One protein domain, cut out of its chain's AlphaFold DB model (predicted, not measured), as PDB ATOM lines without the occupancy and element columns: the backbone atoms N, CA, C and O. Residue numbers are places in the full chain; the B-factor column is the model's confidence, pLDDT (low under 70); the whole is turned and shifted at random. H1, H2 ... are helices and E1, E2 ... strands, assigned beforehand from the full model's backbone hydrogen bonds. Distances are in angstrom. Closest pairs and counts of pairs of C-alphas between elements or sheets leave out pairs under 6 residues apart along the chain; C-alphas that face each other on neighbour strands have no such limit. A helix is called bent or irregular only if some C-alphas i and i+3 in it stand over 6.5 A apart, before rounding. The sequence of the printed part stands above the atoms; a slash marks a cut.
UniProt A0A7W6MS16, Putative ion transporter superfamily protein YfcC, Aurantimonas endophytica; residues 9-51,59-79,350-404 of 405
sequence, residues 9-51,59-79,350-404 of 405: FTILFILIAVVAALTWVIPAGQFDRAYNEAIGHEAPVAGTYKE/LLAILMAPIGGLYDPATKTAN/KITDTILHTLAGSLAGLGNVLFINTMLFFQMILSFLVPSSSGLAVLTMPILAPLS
ATOM      1  N   PHE A   9     -19.543 -11.165   7.353       91.69
ATOM      2  CA  PHE A   9     -18.437 -10.706   8.199       91.69
ATOM      3  C   PHE A   9     -17.081 -11.206   7.702       91.69
ATOM      4  O   PHE A   9     -16.163 -10.412   7.533       91.69
ATOM      5  N   THR A  10     -16.945 -12.512   7.446       93.12
ATOM      6  CA  THR A  10     -15.684 -13.084   6.959       93.12
ATOM      7  C   THR A  10     -15.270 -12.464   5.629       93.12
ATOM      8  O   THR A  10     -14.103 -12.123   5.458       93.12
ATOM      9  N   ILE A  11     -16.218 -12.280   4.708       92.19
ATOM     10  CA  ILE A  11     -15.958 -11.663   3.401       92.19
ATOM     11  C   ILE A  11     -15.470 -10.222   3.577       92.19
ATOM     12  O   ILE A  11     -14.444  -9.857   3.008       92.19
ATOM     13  N   LEU A  12     -16.153  -9.423   4.400       92.69
ATOM     14  CA  LEU A  12     -15.783  -8.027   4.628       92.69
ATOM     15  C   LEU A  12     -14.429  -7.894   5.339       92.69
ATOM     16  O   LEU A  12     -13.627  -7.054   4.952       92.69
ATOM     17  N   PHE A  13     -14.109  -8.756   6.309       94.12
ATOM     18  CA  PHE A  13     -12.784  -8.762   6.946       94.12
ATOM     19  C   PHE A  13     -11.660  -9.142   5.979       94.12
ATOM     20  O   PHE A  13     -10.591  -8.533   6.018       94.12
ATOM     21  N   ILE A  14     -11.890 -10.123   5.100       94.12
ATOM     22  CA  ILE A  14     -10.934 -10.455   4.035       94.12
ATOM     23  C   ILE A  14     -10.742  -9.243   3.124       94.12
ATOM     24  O   ILE A  14      -9.607  -8.917   2.789       94.12
ATOM     25  N   LEU A  15     -11.822  -8.547   2.766       93.06
ATOM     26  CA  LEU A  15     -11.748  -7.359   1.925       93.06
ATOM     27  C   LEU A  15     -10.960  -6.226   2.598       93.06
ATOM     28  O   LEU A  15     -10.081  -5.657   1.960       93.06
ATOM     29  N   ILE A  16     -11.183  -5.962   3.889       95.50
ATOM     30  CA  ILE A  16     -10.378  -5.006   4.668       95.50
ATOM     31  C   ILE A  16      -8.895  -5.396   4.629       95.50
ATOM     32  O   ILE A  16      -8.043  -4.541   4.407       95.50
ATOM     33  N   ALA A  17      -8.571  -6.679   4.815       96.31
ATOM     34  CA  ALA A  17      -7.189  -7.148   4.782       96.31
ATOM     35  C   ALA A  17      -6.546  -6.993   3.393       96.31
ATOM     36  O   ALA A  17      -5.391  -6.580   3.292       96.31
ATOM     37  N   VAL A  18      -7.294  -7.282   2.323       95.19
ATOM     38  CA  VAL A  18      -6.848  -7.067   0.939       95.19
ATOM     39  C   VAL A  18      -6.598  -5.584   0.689       95.19
ATOM     40  O   VAL A  18      -5.539  -5.222   0.190       95.19
ATOM     41  N   VAL A  19      -7.528  -4.718   1.084       94.69
ATOM     42  CA  VAL A  19      -7.399  -3.266   0.932       94.69
ATOM     43  C   VAL A  19      -6.217  -2.725   1.733       94.69
ATOM     44  O   VAL A  19      -5.435  -1.948   1.197       94.69
ATOM     45  N   ALA A  20      -6.010  -3.194   2.966       96.62
ATOM     46  CA  ALA A  20      -4.825  -2.857   3.745       96.62
ATOM     47  C   ALA A  20      -3.539  -3.275   3.017       96.62
ATOM     48  O   ALA A  20      -2.617  -2.475   2.923       96.62
ATOM     49  N   ALA A  21      -3.485  -4.471   2.422       96.75
ATOM     50  CA  ALA A  21      -2.337  -4.892   1.616       96.75
ATOM     51  C   ALA A  21      -2.132  -4.004   0.373       96.75
ATOM     52  O   ALA A  21      -0.994  -3.683   0.032       96.75
ATOM     53  N   LEU A  22      -3.211  -3.542  -0.269       95.38
ATOM     54  CA  LEU A  22      -3.128  -2.628  -1.412       95.38
ATOM     55  C   LEU A  22      -2.487  -1.282  -1.050       95.38
ATOM     56  O   LEU A  22      -1.821  -0.704  -1.904       95.38
ATOM     57  N   THR A  23      -2.588  -0.820   0.201       96.44
ATOM     58  CA  THR A  23      -1.917   0.422   0.651       96.44
ATOM     59  C   THR A  23      -0.385   0.356   0.628       96.44
ATOM     60  O   THR A  23       0.274   1.385   0.727       96.44
ATOM     61  N   TRP A  24       0.197  -0.837   0.473       95.44
ATOM     62  CA  TRP A  24       1.644  -1.023   0.311       95.44
ATOM     63  C   TRP A  24       2.097  -0.950  -1.148       95.44
ATOM     64  O   TRP A  24       3.287  -0.803  -1.414       95.44
ATOM     65  N   VAL A  25       1.163  -1.113  -2.088       95.12
ATOM     66  CA  VAL A  25       1.451  -1.229  -3.525       95.12
ATOM     67  C   VAL A  25       0.969   0.006  -4.277       95.12
ATOM     68  O   VAL A  25       1.656   0.485  -5.176       95.12
ATOM     69  N   ILE A  26      -0.212   0.515  -3.927       95.00
ATOM     70  CA  ILE A  26      -0.803   1.697  -4.550       95.00
ATOM     71  C   ILE A  26      -0.148   2.949  -3.944       95.00
ATOM     72  O   ILE A  26      -0.150   3.080  -2.718       95.00
ATOM     73  N   PRO A  27       0.383   3.877  -4.766       94.75
ATOM     74  CA  PRO A  27       0.944   5.132  -4.278       94.75
ATOM     75  C   PRO A  27      -0.066   5.931  -3.453       94.75
ATOM     76  O   PRO A  27      -1.243   6.035  -3.807       94.75
ATOM     77  N   ALA A  28       0.402   6.524  -2.358       96.06
ATOM     78  CA  ALA A  28      -0.412   7.435  -1.574       96.06
ATOM     79  C   ALA A  28      -0.569   8.760  -2.324       96.06
ATOM     80  O   ALA A  28       0.407   9.350  -2.787       96.06
ATOM     81  N   GLY A  29      -1.797   9.250  -2.413       95.38
ATOM     82  CA  GLY A  29      -2.108  10.498  -3.089       95.38
ATOM     83  C   GLY A  29      -3.348  11.145  -2.509       95.38
ATOM     84  O   GLY A  29      -4.157  10.491  -1.852       95.38
ATOM     85  N   GLN A  30      -3.462  12.450  -2.709       95.06
ATOM     86  CA  GLN A  30      -4.575  13.245  -2.205       95.06
ATOM     87  C   GLN A  30      -4.942  14.338  -3.204       95.06
ATOM     88  O   GLN A  30      -4.066  14.942  -3.824       95.06
ATOM     89  N   PHE A  31      -6.237  14.603  -3.336       93.62
ATOM     90  CA  PHE A  31      -6.723  15.853  -3.915       93.62
ATOM     91  C   PHE A  31      -6.760  16.934  -2.838       93.62
ATOM     92  O   PHE A  31      -7.008  16.651  -1.663       93.62
ATOM     93  N   ASP A  32      -6.582  18.190  -3.241       93.56
ATOM     94  CA  ASP A  32      -7.008  19.290  -2.383       93.56
ATOM     95  C   ASP A  32      -8.532  19.219  -2.218       93.56
ATOM     96  O   ASP A  32      -9.258  18.913  -3.171       93.56
ATOM     97  N   ARG A  33      -9.018  19.482  -1.002       91.12
ATOM     98  CA  ARG A  33     -10.450  19.494  -0.697       91.12
ATOM     99  C   ARG A  33     -10.932  20.914  -0.475       91.12
ATOM    100  O   ARG A  33     -10.251  21.720   0.153       91.12
ATOM    101  N   ALA A  34     -12.111  21.207  -1.005       91.12
ATOM    102  CA  ALA A  34     -12.792  22.476  -0.810       91.12
ATOM    103  C   ALA A  34     -14.261  22.219  -0.481       91.12
ATOM    104  O   ALA A  34     -14.848  21.229  -0.928       91.12
ATOM    105  N   TYR A  35     -14.856  23.115   0.303       88.62
ATOM    106  CA  TYR A  35     -16.283  23.058   0.583       88.62
ATOM    107  C   TYR A  35     -17.070  23.289  -0.708       88.62
ATOM    108  O   TYR A  35     -16.897  24.309  -1.376       88.62
ATOM    109  N   ASN A  36     -17.924  22.332  -1.064       84.19
ATOM    110  CA  ASN A  36     -18.802  22.430  -2.216       84.19
ATOM    111  C   ASN A  36     -20.215  22.777  -1.731       84.19
ATOM    112  O   ASN A  36     -20.918  21.938  -1.162       84.19
ATOM    113  N   GLU A  37     -20.625  24.024  -1.972       83.06
ATOM    114  CA  GLU A  37     -21.924  24.554  -1.538       83.06
ATOM    115  C   GLU A  37     -23.115  23.757  -2.086       83.06
ATOM    116  O   GLU A  37     -24.124  23.635  -1.397       83.06
ATOM    117  N   ALA A  38     -22.999  23.162  -3.279       79.25
ATOM    118  CA  ALA A  38     -24.092  22.416  -3.903       79.25
ATOM    119  C   ALA A  38     -24.413  21.100  -3.174       79.25
ATOM    120  O   ALA A  38     -25.546  20.618  -3.228       79.25
ATOM    121  N   ILE A  39     -23.423  20.515  -2.496       79.50
ATOM    122  CA  ILE A  39     -23.574  19.252  -1.758       79.50
ATOM    123  C   ILE A  39     -23.459  19.414  -0.243       79.50
ATOM    124  O   ILE A  39     -23.673  18.441   0.468       79.50
ATOM    125  N   GLY A  40     -23.117  20.603   0.259       80.25
ATOM    126  CA  GLY A  40     -23.000  20.870   1.696       80.25
ATOM    127  C   GLY A  40     -21.837  20.147   2.390       80.25
ATOM    128  O   GLY A  40     -21.843  19.986   3.608       80.25
ATOM    129  N   HIS A  41     -20.846  19.684   1.625       82.06
ATOM    130  CA  HIS A  41     -19.739  18.863   2.110       82.06
ATOM    131  C   HIS A  41     -18.415  19.255   1.449       82.06
ATOM    132  O   HIS A  41     -18.386  19.830   0.359       82.06
ATOM    133  N   GLU A  42     -17.301  18.907   2.095       87.31
ATOM    134  CA  GLU A  42     -15.988  18.968   1.458       87.31
ATOM    135  C   GLU A  42     -15.867  17.911   0.356       87.31
ATOM    136  O   GLU A  42     -16.107  16.720   0.572       87.31
ATOM    137  N   ALA A  43     -15.448  18.355  -0.826       87.94
ATOM    138  CA  ALA A  43     -15.270  17.526  -2.008       87.94
ATOM    139  C   ALA A  43     -13.828  17.611  -2.523       87.94
ATOM    140  O   ALA A  43     -13.187  18.656  -2.369       87.94
ATOM    141  N   PRO A  44     -13.313  16.547  -3.165       90.38
ATOM    142  CA  PRO A  44     -12.049  16.626  -3.884       90.38
ATOM    143  C   PRO A  44     -12.168  17.590  -5.078       90.38
ATOM    144  O   PRO A  44     -13.160  17.575  -5.811       90.38
ATOM    145  N   VAL A  45     -11.152  18.432  -5.275       90.50
ATOM    146  CA  VAL A  45     -11.094  19.409  -6.371       90.50
ATOM    147  C   VAL A  45     -10.398  18.792  -7.583       90.50
ATOM    148  O   VAL A  45      -9.279  18.294  -7.487       90.50
ATOM    149  N   ALA A  46     -11.040  18.834  -8.750       87.25
ATOM    150  CA  ALA A  46     -10.466  18.286  -9.976       87.25
ATOM    151  C   ALA A  46      -9.139  18.974 -10.353       87.25
ATOM    152  O   ALA A  46      -9.006  20.194 -10.277       87.25
ATOM    153  N   GLY A  47      -8.152  18.181 -10.779       87.38
ATOM    154  CA  GLY A  47      -6.850  18.676 -11.243       87.38
ATOM    155  C   GLY A  47      -5.819  19.005 -10.152       87.38
ATOM    156  O   GLY A  47      -4.702  19.370 -10.498       87.38
ATOM    157  N   THR A  48      -6.142  18.844  -8.864       93.75
ATOM    158  CA  THR A  48      -5.226  19.153  -7.739       93.75
ATOM    159  C   THR A  48      -4.530  17.926  -7.143       93.75
ATOM    160  O   THR A  48      -3.918  18.012  -6.079       93.75
ATOM    161  N   TYR A  49      -4.632  16.769  -7.804       94.69
ATOM    162  CA  TYR A  49      -4.032  15.530  -7.319       94.69
ATOM    163  C   TYR A  49      -2.523  15.684  -7.124       94.69
ATOM    164  O   TYR A  49      -1.808  16.129  -8.027       94.69
ATOM    165  N   LYS A  50      -2.039  15.251  -5.962       96.06
ATOM    166  CA  LYS A  50      -0.614  15.149  -5.653       96.06
ATOM    167  C   LYS A  50      -0.322  13.837  -4.944       96.06
ATOM    168  O   LYS A  50      -1.079  13.410  -4.070       96.06
ATOM    169  N   GLU A  51       0.800  13.227  -5.299       95.44
ATOM    170  CA  GLU A  51       1.362  12.145  -4.500       95.44
ATOM    171  C   GLU A  51       1.830  12.697  -3.148       95.44
ATOM    172  O   GLU A  51       2.310  13.829  -3.035       95.44
ATOM    173  N   LEU A  59      -1.641  -4.596  10.575       95.19
ATOM    174  CA  LEU A  59      -2.602  -5.499  11.225       95.19
ATOM    175  C   LEU A  59      -3.536  -4.779  12.211       95.19
ATOM    176  O   LEU A  59      -4.725  -5.077  12.263       95.19
ATOM    177  N   LEU A  60      -3.015  -3.811  12.971       94.75
ATOM    178  CA  LEU A  60      -3.831  -3.040  13.908       94.75
ATOM    179  C   LEU A  60      -4.907  -2.221  13.184       94.75
ATOM    180  O   LEU A  60      -6.032  -2.159  13.667       94.75
ATOM    181  N   ALA A  61      -4.597  -1.652  12.015       93.81
ATOM    182  CA  ALA A  61      -5.570  -0.908  11.217       93.81
ATOM    183  C   ALA A  61      -6.708  -1.822  10.738       93.81
ATOM    184  O   ALA A  61      -7.868  -1.442  10.839       93.81
ATOM    185  N   ILE A  62      -6.399  -3.058  10.327       94.69
ATOM    186  CA  ILE A  62      -7.408  -4.065   9.950       94.69
ATOM    187  C   ILE A  62      -8.352  -4.367  11.123       94.69
ATOM    188  O   ILE A  62      -9.564  -4.449  10.941       94.69
ATOM    189  N   LEU A  63      -7.807  -4.526  12.334       95.00
ATOM    190  CA  LEU A  63      -8.605  -4.811  13.532       95.00
ATOM    191  C   LEU A  63      -9.415  -3.597  14.005       95.00
ATOM    192  O   LEU A  63     -10.522  -3.762  14.514       95.00
ATOM    193  N   MET A  64      -8.879  -2.388  13.828       94.94
ATOM    194  CA  MET A  64      -9.548  -1.136  14.184       94.94
ATOM    195  C   MET A  64     -10.567  -0.685  13.138       94.94
ATOM    196  O   MET A  64     -11.456   0.092  13.474       94.94
ATOM    197  N   ALA A  65     -10.484  -1.184  11.902       95.06
ATOM    198  CA  ALA A  65     -11.333  -0.765  10.795       95.06
ATOM    199  C   ALA A  65     -12.838  -0.858  11.105       95.06
ATOM    200  O   ALA A  65     -13.523   0.139  10.896       95.06
ATOM    201  N   PRO A  66     -13.385  -1.956  11.669       94.69
ATOM    202  CA  PRO A  66     -14.808  -2.008  12.012       94.69
ATOM    203  C   PRO A  66     -15.216  -1.010  13.097       94.69
ATOM    204  O   PRO A  66     -16.336  -0.503  13.077       94.69
ATOM    205  N   ILE A  67     -14.312  -0.735  14.045       95.12
ATOM    206  CA  ILE A  67     -14.549   0.238  15.114       95.12
ATOM    207  C   ILE A  67     -14.590   1.631  14.506       95.12
ATOM    208  O   ILE A  67     -15.615   2.289  14.628       95.12
ATOM    209  N   GLY A  68     -13.544   2.015  13.766       93.88
ATOM    210  CA  GLY A  68     -13.484   3.277  13.031       93.88
ATOM    211  C   GLY A  68     -14.643   3.439  12.051       93.88
ATOM    212  O   GLY A  68     -15.153   4.537  11.883       93.88
ATOM    213  N   GLY A  69     -15.114   2.350  11.444       92.75
ATOM    214  CA  GLY A  69     -16.260   2.359  10.541       92.75
ATOM    215  C   GLY A  69     -17.577   2.731  11.225       92.75
ATOM    216  O   GLY A  69     -18.407   3.396  10.613       92.75
ATOM    217  N   LEU A  70     -17.767   2.363  12.497       93.44
ATOM    218  CA  LEU A  70     -18.891   2.854  13.301       93.44
ATOM    219  C   LEU A  70     -18.598   4.246  13.854       93.44
ATOM    220  O   LEU A  70     -19.375   5.172  13.640       93.44
ATOM    221  N   TYR A  71     -17.482   4.375  14.563       94.06
ATOM    222  CA  TYR A  71     -17.091   5.523  15.363       94.06
ATOM    223  C   TYR A  71     -15.577   5.703  15.296       94.06
ATOM    224  O   TYR A  71     -14.824   4.812  15.693       94.06
ATOM    225  N   ASP A  72     -15.129   6.867  14.846       90.44
ATOM    226  CA  ASP A  72     -13.713   7.200  14.834       90.44
ATOM    227  C   ASP A  72     -13.228   7.482  16.272       90.44
ATOM    228  O   ASP A  72     -13.652   8.463  16.892       90.44
ATOM    229  N   PRO A  73     -12.330   6.654  16.837       86.75
ATOM    230  CA  PRO A  73     -11.871   6.817  18.212       86.75
ATOM    231  C   PRO A  73     -10.932   8.015  18.412       86.75
ATOM    232  O   PRO A  73     -10.747   8.449  19.552       86.75
ATOM    233  N   ALA A  74     -10.320   8.539  17.346       86.50
ATOM    234  CA  ALA A  74      -9.387   9.656  17.415       86.50
ATOM    235  C   ALA A  74     -10.122  10.999  17.347       86.50
ATOM    236  O   ALA A  74      -9.921  11.862  18.205       86.50
ATOM    237  N   THR A  75     -10.999  11.165  16.357       88.12
ATOM    238  CA  THR A  75     -11.766  12.408  16.146       88.12
ATOM    239  C   THR A  75     -13.065  12.445  16.948       88.12
ATOM    240  O   THR A  75     -13.647  13.514  17.134       88.12
ATOM    241  N   LYS A  76     -13.504  11.287  17.462       88.56
ATOM    242  CA  LYS A  76     -14.780  11.087  18.158       88.56
ATOM    243  C   LYS A  76     -16.003  11.331  17.271       88.56
ATOM    244  O   LYS A  76     -17.077  11.636  17.792       88.56
ATOM    245  N   THR A  77     -15.856  11.199  15.954       86.69
ATOM    246  CA  THR A  77     -16.957  11.359  14.998       86.69
ATOM    247  C   THR A  77     -17.701  10.044  14.788       86.69
ATOM    248  O   THR A  77     -17.113   8.963  14.735       86.69
ATOM    249  N   ALA A  78     -19.024  10.123  14.660       87.25
ATOM    250  CA  ALA A  78     -19.833   8.988  14.237       87.25
ATOM    251  C   ALA A  78     -19.735   8.836  12.712       87.25
ATOM    252  O   ALA A  78     -20.035   9.779  11.987       87.25
ATOM    253  N   ASN A  79     -19.334   7.653  12.245       84.75
ATOM    254  CA  ASN A  79     -19.237   7.331  10.818       84.75
ATOM    255  C   ASN A  79     -20.437   6.507  10.329       84.75
ATOM    256  O   ASN A  79     -20.877   6.679   9.192       84.75
ATOM    257  N   LYS A 350      -4.431   6.623   2.304       95.31
ATOM    258  CA  LYS A 350      -4.391   7.658   1.261       95.31
ATOM    259  C   LYS A 350      -4.403   7.078  -0.160       95.31
ATOM    260  O   LYS A 350      -3.749   7.604  -1.055       95.31
ATOM    261  N   ILE A 351      -5.133   5.980  -0.370       95.50
ATOM    262  CA  ILE A 351      -5.241   5.327  -1.687       95.50
ATOM    263  C   ILE A 351      -6.555   5.638  -2.407       95.50
ATOM    264  O   ILE A 351      -6.632   5.450  -3.618       95.50
ATOM    265  N   THR A 352      -7.572   6.132  -1.693       92.44
ATOM    266  CA  THR A 352      -8.886   6.484  -2.261       92.44
ATOM    267  C   THR A 352      -8.751   7.469  -3.424       92.44
ATOM    268  O   THR A 352      -9.237   7.211  -4.526       92.44
ATOM    269  N   ASP A 353      -8.022   8.561  -3.200       92.69
ATOM    270  CA  ASP A 353      -7.833   9.624  -4.185       92.69
ATOM    271  C   ASP A 353      -6.919   9.175  -5.341       92.69
ATOM    272  O   ASP A 353      -7.167   9.533  -6.489       92.69
ATOM    273  N   THR A 354      -5.914   8.325  -5.087       94.00
ATOM    274  CA  THR A 354      -5.079   7.724  -6.145       94.00
ATOM    275  C   THR A 354      -5.885   6.821  -7.069       94.00
ATOM    276  O   THR A 354      -5.732   6.884  -8.293       94.00
ATOM    277  N   ILE A 355      -6.769   5.992  -6.501       91.75
ATOM    278  CA  ILE A 355      -7.693   5.170  -7.286       91.75
ATOM    279  C   ILE A 355      -8.544   6.099  -8.151       91.75
ATOM    280  O   ILE A 355      -8.557   5.945  -9.368       91.75
ATOM    281  N   LEU A 356      -9.170   7.115  -7.556       90.56
ATOM    282  CA  LEU A 356     -10.015   8.057  -8.289       90.56
ATOM    283  C   LEU A 356      -9.259   8.809  -9.398       90.56
ATOM    284  O   LEU A 356      -9.784   8.945 -10.500       90.56
ATOM    285  N   HIS A 357      -8.023   9.245  -9.147       91.88
ATOM    286  CA  HIS A 357      -7.173   9.897 -10.144       91.88
ATOM    287  C   HIS A 357      -6.848   8.970 -11.324       91.88
ATOM    288  O   HIS A 357      -6.973   9.362 -12.484       91.88
ATOM    289  N   THR A 358      -6.502   7.714 -11.036       89.56
ATOM    290  CA  THR A 358      -6.226   6.705 -12.070       89.56
ATOM    291  C   THR A 358      -7.471   6.439 -12.920       89.56
ATOM    292  O   THR A 358      -7.395   6.357 -14.148       89.56
ATOM    293  N   LEU A 359      -8.638   6.359 -12.275       86.75
ATOM    294  CA  LEU A 359      -9.921   6.194 -12.951       86.75
ATOM    295  C   LEU A 359     -10.253   7.395 -13.840       86.75
ATOM    296  O   LEU A 359     -10.602   7.207 -15.004       86.75
ATOM    297  N   ALA A 360     -10.075   8.615 -13.333       87.25
ATOM    298  CA  ALA A 360     -10.247   9.846 -14.096       87.25
ATOM    299  C   ALA A 360      -9.368   9.862 -15.359       87.25
ATOM    300  O   ALA A 360      -9.864  10.116 -16.459       87.25
ATOM    301  N   GLY A 361      -8.089   9.493 -15.231       86.75
ATOM    302  CA  GLY A 361      -7.170   9.384 -16.368       86.75
ATOM    303  C   GLY A 361      -7.615   8.361 -17.419       86.75
ATOM    304  O   GLY A 361      -7.462   8.609 -18.611       86.75
ATOM    305  N   SER A 362      -8.219   7.244 -16.999       86.56
ATOM    306  CA  SER A 362      -8.728   6.217 -17.923       86.56
ATOM    307  C   SER A 362      -9.991   6.629 -18.687       86.56
ATOM    308  O   SER A 362     -10.274   6.062 -19.741       86.56
ATOM    309  N   LEU A 363     -10.746   7.601 -18.165       87.31
ATOM    310  CA  LEU A 363     -11.968   8.110 -18.785       87.31
ATOM    311  C   LEU A 363     -11.712   9.277 -19.747       87.31
ATOM    312  O   LEU A 363     -12.531   9.529 -20.632       87.31
ATOM    313  N   ALA A 364     -10.589   9.979 -19.589       83.75
ATOM    314  CA  ALA A 364     -10.251  11.141 -20.397       83.75
ATOM    315  C   ALA A 364     -10.104  10.778 -21.888       83.75
ATOM    316  O   ALA A 364      -9.335   9.892 -22.261       83.75
ATOM    317  N   GLY A 365     -10.834  11.484 -22.757       83.75
ATOM    318  CA  GLY A 365     -10.765  11.309 -24.212       83.75
ATOM    319  C   GLY A 365     -11.539  10.109 -24.774       83.75
ATOM    320  O   GLY A 365     -11.462   9.850 -25.976       83.75
ATOM    321  N   LEU A 366     -12.301   9.380 -23.948       88.62
ATOM    322  CA  LEU A 366     -13.218   8.345 -24.435       88.62
ATOM    323  C   LEU A 366     -14.454   8.978 -25.095       88.62
ATOM    324  O   LEU A 366     -14.996   9.963 -24.610       88.62
ATOM    325  N   GLY A 367     -14.962   8.367 -26.168       90.31
ATOM    326  CA  GLY A 367     -16.256   8.757 -26.736       90.31
ATOM    327  C   GLY A 367     -17.428   8.408 -25.805       90.31
ATOM    328  O   GLY A 367     -17.343   7.441 -25.047       90.31
ATOM    329  N   ASN A 368     -18.550   9.130 -25.912       88.00
ATOM    330  CA  ASN A 368     -19.686   9.085 -24.969       88.00
ATOM    331  C   ASN A 368     -20.149   7.669 -24.574       88.00
ATOM    332  O   ASN A 368     -20.407   7.400 -23.403       88.00
ATOM    333  N   VAL A 369     -20.246   6.744 -25.540       90.62
ATOM    334  CA  VAL A 369     -20.686   5.359 -25.282       90.62
ATOM    335  C   VAL A 369     -19.662   4.589 -24.449       90.62
ATOM    336  O   VAL A 369     -20.034   3.857 -23.531       90.62
ATOM    337  N   LEU A 370     -18.374   4.737 -24.753       90.31
ATOM    338  CA  LEU A 370     -17.317   4.053 -24.014       90.31
ATOM    339  C   LEU A 370     -17.123   4.692 -22.635       90.31
ATOM    340  O   LEU A 370     -16.956   3.964 -21.658       90.31
ATOM    341  N   PHE A 371     -17.239   6.020 -22.547       90.00
ATOM    342  CA  PHE A 371     -17.200   6.774 -21.296       90.00
ATOM    343  C   PHE A 371     -18.254   6.268 -20.307       90.00
ATOM    344  O   PHE A 371     -17.906   5.837 -19.210       90.00
ATOM    345  N   ILE A 372     -19.533   6.233 -20.705       88.38
ATOM    346  CA  ILE A 372     -20.618   5.892 -19.774       88.38
ATOM    347  C   ILE A 372     -20.556   4.434 -19.298       88.38
ATOM    348  O   ILE A 372     -20.796   4.160 -18.124       88.38
ATOM    349  N   ASN A 373     -20.185   3.493 -20.174       90.81
ATOM    350  CA  ASN A 373     -20.059   2.081 -19.797       90.81
ATOM    351  C   ASN A 373     -18.847   1.839 -18.887       90.81
ATOM    352  O   ASN A 373     -18.939   1.077 -17.926       90.81
ATOM    353  N   THR A 374     -17.729   2.515 -19.161       90.56
ATOM    354  CA  THR A 374     -16.525   2.439 -18.325       90.56
ATOM    355  C   THR A 374     -16.778   3.075 -16.957       90.56
ATOM    356  O   THR A 374     -16.453   2.480 -15.931       90.56
ATOM    357  N   MET A 375     -17.454   4.228 -16.919       90.19
ATOM    358  CA  MET A 375     -17.888   4.876 -15.681       90.19
ATOM    359  C   MET A 375     -18.814   3.966 -14.868       90.19
ATOM    360  O   MET A 375     -18.590   3.796 -13.673       90.19
ATOM    361  N   LEU A 376     -19.811   3.332 -15.498       90.69
ATOM    362  CA  LEU A 376     -20.707   2.387 -14.825       90.69
ATOM    363  C   LEU A 376     -19.941   1.202 -14.221       90.69
ATOM    364  O   LEU A 376     -20.177   0.838 -13.069       90.69
ATOM    365  N   PHE A 377     -19.012   0.612 -14.977       90.50
ATOM    366  CA  PHE A 377     -18.177  -0.490 -14.500       90.50
ATOM    367  C   PHE A 377     -17.325  -0.079 -13.292       90.50
ATOM    368  O   PHE A 377     -17.270  -0.801 -12.295       90.50
ATOM    369  N   PHE A 378     -16.713   1.106 -13.328       88.81
ATOM    370  CA  PHE A 378     -15.923   1.598 -12.204       88.81
ATOM    371  C   PHE A 378     -16.765   1.961 -10.988       88.81
ATOM    372  O   PHE A 378     -16.387   1.596  -9.878       88.81
ATOM    373  N   GLN A 379     -17.920   2.599 -11.172       90.31
ATOM    374  CA  GLN A 379     -18.852   2.866 -10.075       90.31
ATOM    375  C   GLN A 379     -19.322   1.565  -9.418       90.31
ATOM    376  O   GLN A 379     -19.423   1.496  -8.197       90.31
ATOM    377  N   MET A 380     -19.521   0.497 -10.196       89.81
ATOM    378  CA  MET A 380     -19.834  -0.825  -9.655       89.81
ATOM    379  C   MET A 380     -18.703  -1.358  -8.763       89.81
ATOM    380  O   MET A 380     -18.972  -1.799  -7.649       89.81
ATOM    381  N   ILE A 381     -17.441  -1.268  -9.193       88.19
ATOM    382  CA  ILE A 381     -16.290  -1.684  -8.372       88.19
ATOM    383  C   ILE A 381     -16.164  -0.809  -7.121       88.19
ATOM    384  O   ILE A 381     -16.033  -1.330  -6.014       88.19
ATOM    385  N   LEU A 382     -16.233   0.514  -7.276       88.94
ATOM    386  CA  LEU A 382     -16.137   1.445  -6.156       88.94
ATOM    387  C   LEU A 382     -17.291   1.271  -5.168       88.94
ATOM    388  O   LEU A 382     -17.063   1.424  -3.977       88.94
ATOM    389  N   SER A 383     -18.487   0.871  -5.610       88.88
ATOM    390  CA  SER A 383     -19.608   0.597  -4.701       88.88
ATOM    391  C   SER A 383     -19.357  -0.581  -3.751       88.88
ATOM    392  O   SER A 383     -19.914  -0.604  -2.656       88.88
ATOM    393  N   PHE A 384     -18.478  -1.526  -4.116       83.62
ATOM    394  CA  PHE A 384     -18.025  -2.577  -3.194       83.62
ATOM    395  C   PHE A 384     -17.037  -2.056  -2.143       83.62
ATOM    396  O   PHE A 384     -16.997  -2.582  -1.032       83.62
ATOM    397  N   LEU A 385     -16.227  -1.054  -2.493       86.06
ATOM    398  CA  LEU A 385     -15.209  -0.469  -1.616       86.06
ATOM    399  C   LEU A 385     -15.775   0.641  -0.722       86.06
ATOM    400  O   LEU A 385     -15.366   0.785   0.427       86.06
ATOM    401  N   VAL A 386     -16.740   1.400  -1.243       87.25
ATOM    402  CA  VAL A 386     -17.424   2.519  -0.595       87.25
ATOM    403  C   VAL A 386     -18.912   2.164  -0.473       87.25
ATOM    404  O   VAL A 386     -19.711   2.532  -1.336       87.25
ATOM    405  N   PRO A 387     -19.316   1.451   0.596       80.38
ATOM    406  CA  PRO A 387     -20.674   0.933   0.764       80.38
ATOM    407  C   PRO A 387     -21.623   2.026   1.284       80.38
ATOM    408  O   PRO A 387     -22.159   1.945   2.385       80.38
ATOM    409  N   SER A 388     -21.757   3.115   0.525       84.44
ATOM    410  CA  SER A 388     -22.712   4.207   0.748       84.44
ATOM    411  C   SER A 388     -22.894   4.975  -0.546       84.44
ATOM    412  O   SER A 388     -21.937   5.549  -1.067       84.44
ATOM    413  N   SER A 389     -24.131   5.021  -1.031       86.81
ATOM    414  CA  SER A 389     -24.485   5.727  -2.262       86.81
ATOM    415  C   SER A 389     -24.150   7.219  -2.186       86.81
ATOM    416  O   SER A 389     -23.541   7.754  -3.109       86.81
ATOM    417  N   SER A 390     -24.478   7.874  -1.067       83.81
ATOM    418  CA  SER A 390     -24.188   9.294  -0.846       83.81
ATOM    419  C   SER A 390     -22.686   9.554  -0.747       83.81
ATOM    420  O   SER A 390     -22.168  10.428  -1.438       83.81
ATOM    421  N   GLY A 391     -21.965   8.754   0.046       85.88
ATOM    422  CA  GLY A 391     -20.513   8.882   0.192       85.88
ATOM    423  C   GLY A 391     -19.769   8.666  -1.127       85.88
ATOM    424  O   GLY A 391     -18.868   9.432  -1.462       85.88
ATOM    425  N   LEU A 392     -20.184   7.670  -1.912       90.62
ATOM    426  CA  LEU A 392     -19.612   7.403  -3.229       90.62
ATOM    427  C   LEU A 392     -19.893   8.547  -4.216       90.62
ATOM    428  O   LEU A 392     -19.001   8.929  -4.977       90.62
ATOM    429  N   ALA A 393     -21.098   9.124  -4.190       90.12
ATOM    430  CA  ALA A 393     -21.460  10.260  -5.035       90.12
ATOM    431  C   ALA A 393     -20.621  11.509  -4.715       90.12
ATOM    432  O   ALA A 393     -20.046  12.093  -5.633       90.12
ATOM    433  N   VAL A 394     -20.495  11.871  -3.431       88.12
ATOM    434  CA  VAL A 394     -19.668  13.005  -2.964       88.12
ATOM    435  C   VAL A 394     -18.197  12.813  -3.333       88.12
ATOM    436  O   VAL A 394     -17.525  13.766  -3.718       88.12
ATOM    437  N   LEU A 395     -17.697  11.580  -3.243       88.62
ATOM    438  CA  LEU A 395     -16.310  11.263  -3.566       88.62
ATOM    439  C   LEU A 395     -16.026  11.354  -5.071       88.62
ATOM    440  O   LEU A 395     -15.010  11.912  -5.473       88.62
ATOM    441  N   THR A 396     -16.882  10.765  -5.905       91.88
ATOM    442  CA  THR A 396     -16.538  10.488  -7.309       91.88
ATOM    443  C   THR A 396     -17.023  11.555  -8.282       91.88
ATOM    444  O   THR A 396     -16.282  11.947  -9.182       91.88
ATOM    445  N   MET A 397     -18.250  12.052  -8.126       91.81
ATOM    446  CA  MET A 397     -18.878  12.926  -9.122       91.81
ATOM    447  C   MET A 397     -18.138  14.255  -9.349       91.81
ATOM    448  O   MET A 397     -18.010  14.622 -10.515       91.81
ATOM    449  N   PRO A 398     -17.562  14.931  -8.332       89.38
ATOM    450  CA  PRO A 398     -16.796  16.165  -8.550       89.38
ATOM    451  C   PRO A 398     -15.574  15.992  -9.464       89.38
ATOM    452  O   PRO A 398     -15.145  16.941 -10.114       89.38
ATOM    453  N   ILE A 399     -15.017  14.777  -9.527       89.75
ATOM    454  CA  ILE A 399     -13.847  14.457 -10.352       89.75
ATOM    455  C   ILE A 399     -14.259  13.884 -11.707       89.75
ATOM    456  O   ILE A 399     -13.647  14.209 -12.721       89.75
ATOM    457  N   LEU A 400     -15.282  13.026 -11.736       88.75
ATOM    458  CA  LEU A 400     -15.672  12.306 -12.948       88.75
ATOM    459  C   LEU A 400     -16.633  13.098 -13.842       88.75
ATOM    460  O   LEU A 400     -16.563  12.964 -15.062       88.75
ATOM    461  N   ALA A 401     -17.521  13.919 -13.273       87.44
ATOM    462  CA  ALA A 401     -18.504  14.672 -14.055       87.44
ATOM    463  C   ALA A 401     -17.863  15.662 -15.049       87.44
ATOM    464  O   ALA A 401     -18.287  15.659 -16.208       87.44
ATOM    465  N   PRO A 402     -16.806  16.425 -14.690       85.94
ATOM    466  CA  PRO A 402     -16.132  17.319 -15.636       85.94
ATOM    467  C   PRO A 402     -15.487  16.617 -16.840       85.94
ATOM    468  O   PRO A 402     -15.154  17.274 -17.814       85.94
ATOM    469  N   LEU A 403     -15.291  15.295 -16.782       84.00
ATOM    470  CA  LEU A 403     -14.703  14.506 -17.872       84.00
ATOM    471  C   LEU A 403     -15.743  14.029 -18.895       84.00
ATOM    472  O   LEU A 403     -15.376  13.423 -19.898       84.00
ATOM    473  N   SER A 404     -17.032  14.240 -18.613       75.62
ATOM    474  CA  SER A 404     -18.138  13.805 -19.476       75.62
ATOM    475  C   SER A 404     -18.449  14.770 -20.628       75.62
ATOM    476  O   SER A 404     -19.272  14.446 -21.486       75.62
TER     477      SER A 404
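What this domain is: This is residues 9 to 51, 59 to 79 and 350 to 404 of the 405 residues of the protein "Putative ion transporter superfamily protein YfcC" of Aurantimonas endophytica (UniProt A0A7W6MS16). What shape is this? A small strand hairpin, E1 and E2, packs by E2 on H5, one of three helices, H3, H4 and H5, in an up-and-down bundle, and a steeply crossed pair, H1 and H2, lies beyond one end of that bundle. What is printed? There are 119 residues with five named helices and two antiparallel strands, in the order H1 E1 E2 H2 H3 H4 H5, mostly helix. The whole is compact, with a radius of gyration of the C-alphas of 15.3 A and spans of 43 by 31 by 27 A.

How they stand to each other: How does the sheet sit? E1, residues 33 to 36, and E2, residues 41 to 44, form an antiparallel hairpin, with N 34 and O 43 within hydrogen-bond range at 3.1 A. The closest C-alphas of E2 and H5, residues 389 to 404, are those of Ala 43 and Val 394, 6.4 A apart. How does the bundle run? H4, residues 368 to 385, forms helical hairpins with H3, residues 352 to 363, at a shallow tilt of 18 degrees, closest C-alphas Leu 363 and Phe 371, 6.0 A, and with H5 at 25 degrees, closest C-alphas Ser 383 and Leu 392, 7.0 A. H3 touches H4 with residues 359 to 363 alone. H5 touches H3 with residues 396 to 403 alone, the same way at 36 degrees, only just steep, closest C-alphas Ala 360 and Leu 400, 6.1 A. What of the other helices? H1, residues 9 to 22, touches H2, residues 59 to 70, which does so with 61 to 65 alone, opposite ways at a steep tilt of 58 degrees, closest C-alphas Ala 17 and Ile 62, 6.0 A. H1 and H4 are near each other, while H2 is apart from H3, H4 and H5. Are the helix backbones complete? Every O i to N i+4 pair is within hydrogen-bond range in H1 and H3, against 6 of 8 in H2, 12 of 14 in H4 and 7 of 12 in H5.

Where its parts are: Where do the elements lie? E1 begins at C-alpha 33, (-10.450, 19.494, -0.697), H1 at C-alpha 9, (-18.437, -10.706, 8.199), and H5 ends at C-alpha 404, (-18.138, 13.805, -19.476). How long are the helices? First to last C-alpha, H4 measures 25.6 A, H5 20.0 A, H1 19.8 A, H2 18.4 A and H3 16.9 A. Are any irregular? H5 is, with C-alphas 395 and 398 7.0 A apart and a kink of 57 degrees near residue 396, and H2 only just, with C-alphas 63 and 66 7.0 A apart.

The domain as a whole: Where is it cut? Residues 52 to 58 and 80 to 349 are not printed, with C-alpha gaps of 24.0 A and 17.7 A. Are links long or confidence low? Of the links printed whole, none is long, and no printed residue is under 70 in pLDDT.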